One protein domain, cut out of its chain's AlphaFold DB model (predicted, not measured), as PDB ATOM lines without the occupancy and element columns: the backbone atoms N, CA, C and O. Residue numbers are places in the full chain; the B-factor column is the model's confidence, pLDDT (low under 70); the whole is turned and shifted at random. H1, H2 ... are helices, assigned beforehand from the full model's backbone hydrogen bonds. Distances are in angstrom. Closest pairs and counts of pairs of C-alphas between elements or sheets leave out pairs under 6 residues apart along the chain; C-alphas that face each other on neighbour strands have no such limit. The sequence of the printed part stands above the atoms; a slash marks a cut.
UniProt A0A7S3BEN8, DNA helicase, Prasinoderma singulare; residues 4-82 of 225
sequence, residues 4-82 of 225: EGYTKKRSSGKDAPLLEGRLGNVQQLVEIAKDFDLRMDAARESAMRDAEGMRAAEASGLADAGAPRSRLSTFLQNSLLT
ATOM      1  N   GLU A   4     -49.507   1.416  15.126       62.69
ATOM      2  CA  GLU A   4     -48.989   0.504  16.156       62.69
ATOM      3  C   GLU A   4     -49.364  -0.951  15.861       62.69
ATOM      4  O   GLU A   4     -48.537  -1.855  15.997       62.69
ATOM      5  N   GLY A   5     -50.593  -1.188  15.391       67.00
ATOM      6  CA  GLY A   5     -51.015  -2.489  14.882       67.00
ATOM      7  C   GLY A   5     -50.233  -2.911  13.633       67.00
ATOM      8  O   GLY A   5     -49.877  -4.084  13.488       67.00
ATOM      9  N   TYR A   6     -49.906  -1.962  12.748       64.56
ATOM     10  CA  TYR A   6     -49.115  -2.211  11.537       64.56
ATOM     11  C   TYR A   6     -47.654  -2.589  11.842       64.56
ATOM     12  O   TYR A   6     -47.124  -3.522  11.229       64.56
ATOM     13  N   THR A   7     -47.005  -1.929  12.804       58.81
ATOM     14  CA  THR A   7     -45.613  -2.219  13.191       58.81
ATOM     15  C   THR A   7     -45.496  -3.489  14.028       58.81
ATOM     16  O   THR A   7     -44.623  -4.305  13.736       58.81
ATOM     17  N   LYS A   8     -46.415  -3.747  14.976       63.97
ATOM     18  CA  LYS A   8     -46.452  -5.002  15.761       63.97
ATOM     19  C   LYS A   8     -46.553  -6.256  14.893       63.97
ATOM     20  O   LYS A   8     -46.015  -7.301  15.245       63.97
ATOM     21  N   LYS A   9     -47.219  -6.167  13.737       63.25
ATOM     22  CA  LYS A   9     -47.354  -7.282  12.785       63.25
ATOM     23  C   LYS A   9     -46.060  -7.588  12.014       63.25
ATOM     24  O   LYS A   9     -45.953  -8.663  11.432       63.25
ATOM     25  N   ARG A  10     -45.104  -6.649  11.985       61.12
ATOM     26  CA  ARG A  10     -43.834  -6.731  11.237       61.12
ATOM     27  C   ARG A  10     -42.574  -6.674  12.112       61.12
ATOM     28  O   ARG A  10     -41.496  -6.980  11.609       61.12
ATOM     29  N   SER A  11     -42.694  -6.355  13.401       55.25
ATOM     30  CA  SER A  11     -41.583  -6.306  14.363       55.25
ATOM     31  C   SER A  11     -41.047  -7.683  14.783       55.25
ATOM     32  O   SER A  11     -40.058  -7.755  15.501       55.25
ATOM     33  N   SER A  12     -41.651  -8.784  14.321       59.03
ATOM     34  CA  SER A  12     -41.162 -10.152  14.555       59.03
ATOM     35  C   SER A  12     -40.114 -10.631  13.531       59.03
ATOM     36  O   SER A  12     -39.670 -11.777  13.604       59.03
ATOM     37  N   GLY A  13     -39.723  -9.786  12.568       62.81
ATOM     38  CA  GLY A  13     -38.759 -10.106  11.506       62.81
ATOM     39  C   GLY A  13     -37.403  -9.398  11.640       62.81
ATOM     40  O   GLY A  13     -37.194  -8.569  12.521       62.81
ATOM     41  N   LYS A  14     -36.481  -9.688  10.709       58.31
ATOM     42  CA  LYS A  14     -35.126  -9.090  10.641       58.31
ATOM     43  C   LYS A  14     -35.111  -7.554  10.511       58.31
ATOM     44  O   LYS A  14     -34.087  -6.944  10.789       58.31
ATOM     45  N   ASP A  15     -36.235  -6.942  10.135       58.44
ATOM     46  CA  ASP A  15     -36.367  -5.500   9.885       58.44
ATOM     47  C   ASP A  15     -36.776  -4.684  11.130       58.44
ATOM     48  O   ASP A  15     -36.961  -3.471  11.034       58.44
ATOM     49  N   ALA A  16     -36.932  -5.317  12.299       60.28
ATOM     50  CA  ALA A  16     -37.431  -4.660  13.513       60.28
ATOM     51  C   ALA A  16     -36.665  -3.375  13.921       60.28
ATOM     52  O   ALA A  16     -37.337  -2.371  14.166       60.28
ATOM     53  N   PRO A  17     -35.314  -3.321  13.897       57.31
ATOM     54  CA  PRO A  17     -34.574  -2.109  14.277       57.31
ATOM     55  C   PRO A  17     -34.790  -0.933  13.309       57.31
ATOM     56  O   PRO A  17     -34.880   0.223  13.715       57.31
ATOM     57  N   LEU A  18     -34.921  -1.223  12.010       58.59
ATOM     58  CA  LEU A  18     -35.212  -0.220  10.977       58.59
ATOM     59  C   LEU A  18     -36.640   0.328  11.110       58.59
ATOM     60  O   LEU A  18     -36.888   1.499  10.824       58.59
ATOM     61  N   LEU A  19     -37.590  -0.510  11.528       60.06
ATOM     62  CA  LEU A  19     -38.984  -0.115  11.738       60.06
ATOM     63  C   LEU A  19     -39.159   0.746  12.992       60.06
ATOM     64  O   LEU A  19     -39.978   1.662  12.976       60.06
ATOM     65  N   GLU A  20     -38.377   0.488  14.038       61.97
ATOM     66  CA  GLU A  20     -38.372   1.274  15.273       61.97
ATOM     67  C   GLU A  20     -37.854   2.701  15.035       61.97
ATOM     68  O   GLU A  20     -38.538   3.664  15.378       61.97
ATOM     69  N   GLY A  21     -36.735   2.859  14.316       61.56
ATOM     70  CA  GLY A  21     -36.233   4.186  13.929       61.56
ATOM     71  C   GLY A  21     -37.220   4.966  13.050       61.56
ATOM     72  O   GLY A  21     -37.448   6.158  13.247       61.56
ATOM     73  N   ARG A  22     -37.898   4.285  12.117       68.25
ATOM     74  CA  ARG A  22     -38.944   4.913  11.292       68.25
ATOM     75  C   ARG A  22     -40.174   5.323  12.100       68.25
ATOM     76  O   ARG A  22     -40.806   6.313  11.743       68.25
ATOM     77  N   LEU A  23     -40.523   4.581  13.152       69.94
ATOM     78  CA  LEU A  23     -41.619   4.943  14.049       69.94
ATOM     79  C   LEU A  23     -41.281   6.220  14.823       69.94
ATOM     80  O   LEU A  23     -42.133   7.101  14.901       69.94
ATOM     81  N   GLY A  24     -40.038   6.345  15.296       69.31
ATOM     82  CA  GLY A  24     -39.537   7.570  15.922       69.31
ATOM     83  C   GLY A  24     -39.709   8.794  15.019       69.31
ATOM     84  O   GLY A  24     -40.289   9.789  15.442       69.31
ATOM     85  N   ASN A  25     -39.339   8.688  13.737       72.81
ATOM     86  CA  ASN A  25     -39.513   9.786  12.774       72.81
ATOM     87  C   ASN A  25     -40.987  10.180  12.586       72.81
ATOM     88  O   ASN A  25     -41.312  11.360  12.474       72.81
ATOM     89  N   VAL A  26     -41.897   9.200  12.540       79.38
ATOM     90  CA  VAL A  26     -43.339   9.471  12.412       79.38
ATOM     91  C   VAL A  26     -43.885  10.121  13.681       79.38
ATOM     92  O   VAL A  26     -44.671  11.058  13.585       79.38
ATOM     93  N   GLN A  27     -43.470   9.654  14.858       76.88
ATOM     94  CA  GLN A  27     -43.862  10.252  16.134       76.88
ATOM     95  C   GLN A  27     -43.381  11.700  16.235       76.88
ATOM     96  O   GLN A  27     -44.166  12.571  16.599       76.88
ATOM     97  N   GLN A  28     -42.138  11.968  15.835       76.44
ATOM     98  CA  GLN A  28     -41.588  13.317  15.800       76.44
ATOM     99  C   GLN A  28     -42.370  14.221  14.841       76.44
ATOM    100  O   GLN A  28     -42.754  15.321  15.223       76.44
ATOM    101  N   LEU A  29     -42.685  13.747  13.629       81.38
ATOM    102  CA  LEU A  29     -43.501  14.505  12.676       81.38
ATOM    103  C   LEU A  29     -44.893  14.831  13.234       81.38
ATOM    104  O   LEU A  29     -45.395  15.937  13.041       81.38
ATOM    105  N   VAL A  30     -45.521  13.874  13.923       83.81
ATOM    106  CA  VAL A  30     -46.815  14.087  14.585       83.81
ATOM    107  C   VAL A  30     -46.699  15.147  15.677       83.81
ATOM    108  O   VAL A  30     -47.600  15.969  15.811       83.81
ATOM    109  N   GLU A  31     -45.610  15.150  16.439       82.31
ATOM    110  CA  GLU A  31     -45.402  16.136  17.496       82.31
ATOM    111  C   GLU A  31     -45.174  17.544  16.937       82.31
ATOM    112  O   GLU A  31     -45.833  18.483  17.377       82.31
ATOM    113  N   ILE A  32     -44.356  17.678  15.886       83.69
ATOM    114  CA  ILE A  32     -44.155  18.948  15.169       83.69
ATOM    115  C   ILE A  32     -45.488  19.465  14.605       83.69
ATOM    116  O   ILE A  32     -45.785  20.655  14.695       83.69
ATOM    117  N   ALA A  33     -46.328  18.580  14.059       85.81
ATOM    118  CA  ALA A  33     -47.641  18.964  13.544       85.81
ATOM    119  C   ALA A  33     -48.591  19.472  14.645       85.81
ATOM    120  O   ALA A  33     -49.321  20.435  14.419       85.81
ATOM    121  N   LYS A  34     -48.571  18.866  15.841       84.62
ATOM    122  CA  LYS A  34     -49.366  19.350  16.984       84.62
ATOM    123  C   LYS A  34     -48.883  20.707  17.480       84.62
ATOM    124  O   LYS A  34     -49.708  21.571  17.755       84.62
ATOM    125  N   ASP A  35     -47.570  20.884  17.608       82.62
ATOM    126  CA  ASP A  35     -46.990  22.157  18.035       82.62
ATOM    127  C   ASP A  35     -47.322  23.269  17.032       82.62
ATOM    128  O   ASP A  35     -47.746  24.359  17.416       82.62
ATOM    129  N   PHE A  36     -47.261  22.960  15.734       84.25
ATOM    130  CA  PHE A  36     -47.739  23.854  14.689       84.25
ATOM    131  C   PHE A  36     -49.217  24.226  14.881       84.25
ATOM    132  O   PHE A  36     -49.536  25.411  14.885       84.25
ATOM    133  N   ASP A  37     -50.117  23.261  15.097       84.75
ATOM    134  CA  ASP A  37     -51.537  23.551  15.349       84.75
ATOM    135  C   ASP A  37     -51.741  24.454  16.582       84.75
ATOM    136  O   ASP A  37     -52.522  25.407  16.514       84.75
ATOM    137  N   LEU A  38     -51.001  24.222  17.673       83.94
ATOM    138  CA  LEU A  38     -51.055  25.057  18.879       83.94
ATOM    139  C   LEU A  38     -50.610  26.498  18.602       83.94
ATOM    140  O   LEU A  38     -51.306  27.442  18.984       83.94
ATOM    141  N   ARG A  39     -49.487  26.685  17.897       80.31
ATOM    142  CA  ARG A  39     -48.998  28.015  17.493       80.31
ATOM    143  C   ARG A  39     -50.000  28.725  16.588       80.31
ATOM    144  O   ARG A  39     -50.253  29.916  16.756       80.31
ATOM    145  N   MET A  40     -50.603  27.991  15.657       78.19
ATOM    146  CA  MET A  40     -51.622  28.503  14.742       78.19
ATOM    147  C   MET A  40     -52.879  28.963  15.478       78.19
ATOM    148  O   MET A  40     -53.446  30.004  15.144       78.19
ATOM    149  N   ASP A  41     -53.340  28.197  16.464       82.19
ATOM    150  CA  ASP A  41     -54.509  28.558  17.261       82.19
ATOM    151  C   ASP A  41     -54.207  29.769  18.163       82.19
ATOM    152  O   ASP A  41     -54.991  30.722  18.174       82.19
ATOM    153  N   ALA A  42     -53.030  29.824  18.796       80.56
ATOM    154  CA  ALA A  42     -52.585  30.982  19.577       80.56
ATOM    155  C   ALA A  42     -52.458  32.262  18.728       80.56
ATOM    156  O   ALA A  42     -52.898  33.339  19.139       80.56
ATOM    157  N   ALA A  43     -51.908  32.152  17.517       75.44
ATOM    158  CA  ALA A  43     -51.791  33.273  16.592       75.44
ATOM    159  C   ALA A  43     -53.163  33.773  16.117       75.44
ATOM    160  O   ALA A  43     -53.381  34.982  16.035       75.44
ATOM    161  N   ARG A  44     -54.124  32.868  15.870       76.50
ATOM    162  CA  ARG A  44     -55.511  33.261  15.570       76.50
ATOM    163  C   ARG A  44     -56.167  33.985  16.734       76.50
ATOM    164  O   ARG A  44     -56.831  34.994  16.510       76.50
ATOM    165  N   GLU A  45     -55.987  33.498  17.958       80.69
ATOM    166  CA  GLU A  45     -56.499  34.195  19.137       80.69
ATOM    167  C   GLU A  45     -55.899  35.596  19.264       80.69
ATOM    168  O   GLU A  45     -56.628  36.551  19.515       80.69
ATOM    169  N   SER A  46     -54.588  35.739  19.044       79.12
ATOM    170  CA  SER A  46     -53.923  37.045  19.058       79.12
ATOM    171  C   SER A  46     -54.464  37.972  17.968       79.12
ATOM    172  O   SER A  46     -54.723  39.141  18.235       79.12
ATOM    173  N   ALA A  47     -54.711  37.451  16.763       78.56
ATOM    174  CA  ALA A  47     -55.285  38.212  15.655       78.56
ATOM    175  C   ALA A  47     -56.710  38.715  15.918       78.56
ATOM    176  O   ALA A  47     -57.119  39.729  15.357       78.56
ATOM    177  N   MET A  48     -57.466  38.020  16.771       80.75
ATOM    178  CA  MET A  48     -58.800  38.446  17.194       80.75
ATOM    179  C   MET A  48     -58.780  39.485  18.324       80.75
ATOM    180  O   MET A  48     -59.804  40.125  18.557       80.75
ATOM    181  N   ARG A  49     -57.658  39.649  19.041       82.81
ATOM    182  CA  ARG A  49     -57.557  40.563  20.193       82.81
ATOM    183  C   ARG A  49     -57.352  42.017  19.778       82.81
ATOM    184  O   ARG A  49     -58.016  42.889  20.333       82.81
ATOM    185  N   ASP A  50     -56.463  42.285  18.823       84.69
ATOM    186  CA  ASP A  50     -56.120  43.648  18.409       84.69
ATOM    187  C   ASP A  50     -55.571  43.732  16.968       84.69
ATOM    188  O   ASP A  50     -55.363  42.737  16.270       84.69
ATOM    189  N   ALA A  51     -55.363  44.966  16.497       82.25
ATOM    190  CA  ALA A  51     -54.844  45.243  15.158       82.25
ATOM    191  C   ALA A  51     -53.364  44.847  14.982       82.25
ATOM    192  O   ALA A  51     -52.907  44.681  13.850       82.25
ATOM    193  N   GLU A  52     -52.612  44.712  16.074       80.06
ATOM    194  CA  GLU A  52     -51.200  44.326  16.053       80.06
ATOM    195  C   GLU A  52     -51.062  42.815  15.832       80.06
ATOM    196  O   GLU A  52     -50.355  42.380  14.921       80.06
ATOM    197  N   GLY A  53     -51.853  42.017  16.548       75.19
ATOM    198  CA  GLY A  53     -52.011  40.585  16.337       75.19
ATOM    199  C   GLY A  53     -52.558  40.257  14.949       75.19
ATOM    200  O   GLY A  53     -52.117  39.286  14.335       75.19
ATOM    201  N   MET A  54     -53.474  41.075  14.414       73.62
ATOM    202  CA  MET A  54     -53.979  40.893  13.047       73.62
ATOM    203  C   MET A  54     -52.858  41.053  12.008       73.62
ATOM    204  O   MET A  54     -52.734  40.228  11.105       73.62
ATOM    205  N   ARG A  55     -51.989  42.059  12.176       76.19
ATOM    206  CA  ARG A  55     -50.817  42.267  11.307       76.19
ATOM    207  C   ARG A  55     -49.783  41.149  11.434       76.19
ATOM    208  O   ARG A  55     -49.235  40.720  10.422       76.19
ATOM    209  N   ALA A  56     -49.528  40.660  12.646       72.44
ATOM    210  CA  ALA A  56     -48.594  39.556  12.878       72.44
ATOM    211  C   ALA A  56     -49.067  38.242  12.224       72.44
ATOM    212  O   ALA A  56     -48.269  37.511  11.632       72.44
ATOM    213  N   ALA A  57     -50.373  37.957  12.265       70.25
ATOM    214  CA  ALA A  57     -50.959  36.801  11.587       70.25
ATOM    215  C   ALA A  57     -50.917  36.928  10.051       70.25
ATOM    216  O   ALA A  57     -50.719  35.942   9.346       70.25
ATOM    217  N   GLU A  58     -51.064  38.134   9.507       69.75
ATOM    218  CA  GLU A  58     -50.941  38.358   8.064       69.75
ATOM    219  C   GLU A  58     -49.490  38.187   7.582       69.75
ATOM    220  O   GLU A  58     -49.245  37.476   6.608       69.75
ATOM    221  N   ALA A  59     -48.517  38.741   8.318       68.75
ATOM    222  CA  ALA A  59     -47.088  38.645   8.003       68.75
ATOM    223  C   ALA A  59     -46.546  37.205   8.038       68.75
ATOM    224  O   ALA A  59     -45.641  36.860   7.283       68.75
ATOM    225  N   SER A  60     -47.119  36.356   8.887       65.69
ATOM    226  CA  SER A  60     -46.754  34.941   8.999       65.69
ATOM    227  C   SER A  60     -47.456  34.044   7.963       65.69
ATOM    228  O   SER A  60     -47.230  32.835   7.941       65.69
ATOM    229  N   GLY A  61     -48.296  34.609   7.083       64.75
ATOM    230  CA  GLY A  61     -49.062  33.851   6.085       64.75
ATOM    231  C   GLY A  61     -50.262  33.097   6.674       64.75
ATOM    232  O   GLY A  61     -50.849  32.242   6.011       64.75
ATOM    233  N   LEU A  62     -50.645  33.413   7.916       62.31
ATOM    234  CA  LEU A  62     -51.709  32.749   8.672       62.31
ATOM    235  C   LEU A  62     -53.123  33.270   8.356       62.31
ATOM    236  O   LEU A  62     -54.103  32.696   8.839       62.31
ATOM    237  N   ALA A  63     -53.252  34.316   7.535       56.94
ATOM    238  CA  ALA A  63     -54.527  34.979   7.247       56.94
ATOM    239  C   ALA A  63     -55.601  34.052   6.629       56.94
ATOM    240  O   ALA A  63     -56.784  34.222   6.914       56.94
ATOM    241  N   ASP A  64     -55.210  33.037   5.846       59.38
ATOM    242  CA  ASP A  64     -56.137  32.097   5.180       59.38
ATOM    243  C   ASP A  64     -56.293  30.753   5.923       59.38
ATOM    244  O   ASP A  64     -56.964  29.820   5.477       59.38
ATOM    245  N   ALA A  65     -55.687  30.601   7.102       56.00
ATOM    246  CA  ALA A  65     -55.551  29.294   7.740       56.00
ATOM    247  C   ALA A  65     -56.848  28.728   8.356       56.00
ATOM    248  O   ALA A  65     -56.814  27.687   9.008       56.00
ATOM    249  N   GLY A  66     -57.999  29.392   8.230       56.72
ATOM    250  CA  GLY A  66     -59.262  28.935   8.826       56.72
ATOM    251  C   GLY A  66     -59.736  27.563   8.321       56.72
ATOM    252  O   GLY A  66     -60.422  26.847   9.049       56.72
ATOM    253  N   ALA A  67     -59.335  27.159   7.112       63.75
ATOM    254  CA  ALA A  67     -59.712  25.882   6.520       63.75
ATOM    255  C   ALA A  67     -58.681  24.767   6.827       63.75
ATOM    256  O   ALA A  67     -57.476  24.983   6.724       63.75
ATOM    257  N   PRO A  68     -59.108  23.516   7.098       59.31
ATOM    258  CA  PRO A  68     -58.184  22.394   7.331       59.31
ATOM    259  C   PRO A  68     -57.182  22.166   6.186       59.31
ATOM    260  O   PRO A  68     -56.055  21.727   6.399       59.31
ATOM    261  N   ARG A  69     -57.596  22.482   4.952       61.25
ATOM    262  CA  ARG A  69     -56.767  22.353   3.749       61.25
ATOM    263  C   ARG A  69     -55.681  23.429   3.660       61.25
ATOM    264  O   ARG A  69     -54.587  23.116   3.200       61.25
ATOM    265  N   SER A  70     -55.964  24.652   4.114       75.06
ATOM    266  CA  SER A  70     -54.963  25.719   4.175       75.06
ATOM    267  C   SER A  70     -53.986  25.479   5.324       75.06
ATOM    268  O   SER A  70     -52.791  25.577   5.090       75.06
ATOM    269  N   ARG A  71     -54.443  24.994   6.494       77.81
ATOM    270  CA  ARG A  71     -53.546  24.588   7.602       77.81
ATOM    271  C   ARG A  71     -52.491  23.568   7.175       77.81
ATOM    272  O   ARG A  71     -51.310  23.772   7.430       77.81
ATOM    273  N   LEU A  72     -52.904  22.490   6.502       81.44
ATOM    274  CA  LEU A  72     -51.967  21.474   6.014       81.44
ATOM    275  C   LEU A  72     -50.999  22.046   4.969       81.44
ATOM    276  O   LEU A  72     -49.818  21.716   4.983       81.44
ATOM    277  N   SER A  73     -51.490  22.898   4.066       81.75
ATOM    278  CA  SER A  73     -50.642  23.551   3.064       81.75
ATOM    279  C   SER A  73     -49.585  24.442   3.720       81.75
ATOM    280  O   SER A  73     -48.414  24.336   3.369       81.75
ATOM    281  N   THR A  74     -49.977  25.261   4.698       79.94
ATOM    282  CA  THR A  74     -49.068  26.125   5.462       79.94
ATOM    283  C   THR A  74     -48.065  25.298   6.261       79.94
ATOM    284  O   THR A  74     -46.877  25.587   6.225       79.94
ATOM    285  N   PHE A  75     -48.504  24.216   6.913       82.81
ATOM    286  CA  PHE A  75     -47.610  23.296   7.618       82.81
ATOM    287  C   PHE A  75     -46.541  22.708   6.690       82.81
ATOM    288  O   PHE A  75     -45.357  22.714   7.023       82.81
ATOM    289  N   LEU A  76     -46.946  22.207   5.517       82.69
ATOM    290  CA  LEU A  76     -46.024  21.603   4.555       82.69
ATOM    291  C   LEU A  76     -45.082  22.638   3.937       82.69
ATOM    292  O   LEU A  76     -43.907  22.344   3.765       82.69
ATOM    293  N   GLN A  77     -45.568  23.841   3.629       78.62
ATOM    294  CA  GLN A  77     -44.719  24.936   3.159       78.62
ATOM    295  C   GLN A  77     -43.689  25.327   4.217       78.62
ATOM    296  O   GLN A  77     -42.506  25.394   3.900       78.62
ATOM    297  N   ASN A  78     -44.113  25.495   5.470       74.69
ATOM    298  CA  ASN A  78     -43.211  25.827   6.568       74.69
ATOM    299  C   ASN A  78     -42.193  24.714   6.792       74.69
ATOM    300  O   ASN A  78     -41.012  25.005   6.843       74.69
ATOM    301  N   SER A  79     -42.615  23.448   6.797       74.94
ATOM    302  CA  SER A  79     -41.710  22.298   6.954       74.94
ATOM    303  C   SER A  79     -40.667  22.188   5.835       74.94
ATOM    304  O   SER A  79     -39.598  21.626   6.044       74.94
ATOM    305  N   LEU A  80     -40.979  22.684   4.632       76.31
ATOM    306  CA  LEU A  80     -40.039  22.734   3.507       76.31
ATOM    307  C   LEU A  80     -39.108  23.954   3.568       76.31
ATOM    308  O   LEU A  80     -38.024  23.909   2.992       76.31
ATOM    309  N   LEU A  81     -39.542  25.035   4.221       70.25
ATOM    310  CA  LEU A  81     -38.802  26.293   4.362       70.25
ATOM    311  C   LEU A  81     -37.911  26.316   5.607       70.25
ATOM    312  O   LEU A  81     -36.844  26.924   5.573       70.25
ATOM    313  N   THR A  82     -38.306  25.638   6.687       59.47
ATOM    314  CA  THR A  82     -37.512  25.452   7.908       59.47
ATOM    315  C   THR A  82     -36.427  24.412   7.648       59.47
ATOM    316  O   THR A  82     -36.488  23.281   8.127       59.47
TER     317      THR A  82
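Overview. This is residues 4 to 82 of the 225 residues of the protein "DNA helicase" of Prasinoderma singulare (UniProt A0A7S3BEN8). One long helix, H2, makes the length of a rod; short H3 folds back on its last part as a hairpin, H4 crosses near its middle, and small H1 folds back near its beginning. The 79 printed residues include four named helices, H1 to H4 in chain order: all helix. The whole is only just extended, close to loose: radius of gyration of the C-alphas 17.8 A, spans 58 by 22 by 17 A.

Along the chain. H2, residues 16 to 49, runs 49.9 A from C-alpha 16 at (-37.431, -4.660, 13.513). H3 is residues 51 to 59, H1 residues 4 to 8. H4, residues 68 to 81, spans 20.0 A and ends at (-38.802, 26.293, 4.362).

Arrangement. H2, with residues 43 to 48 alone, touches H3; closest C-alphas, Ala 47 and Met 54, 4.0 A. This hairpin's tilt is 37 degrees, only just steep, opposite ways. H4 is close but not clearly touching H2; closest C-alphas, Phe 36 and Phe 75, 7.1 A. In H1 to H4 every O i to N i+4 pair is within hydrogen-bond range.

Size, cuts and confidence. The printed part has no cut and no long link. pLDDT is under 70 at residues 4 to 24, 58 to 69 and 82.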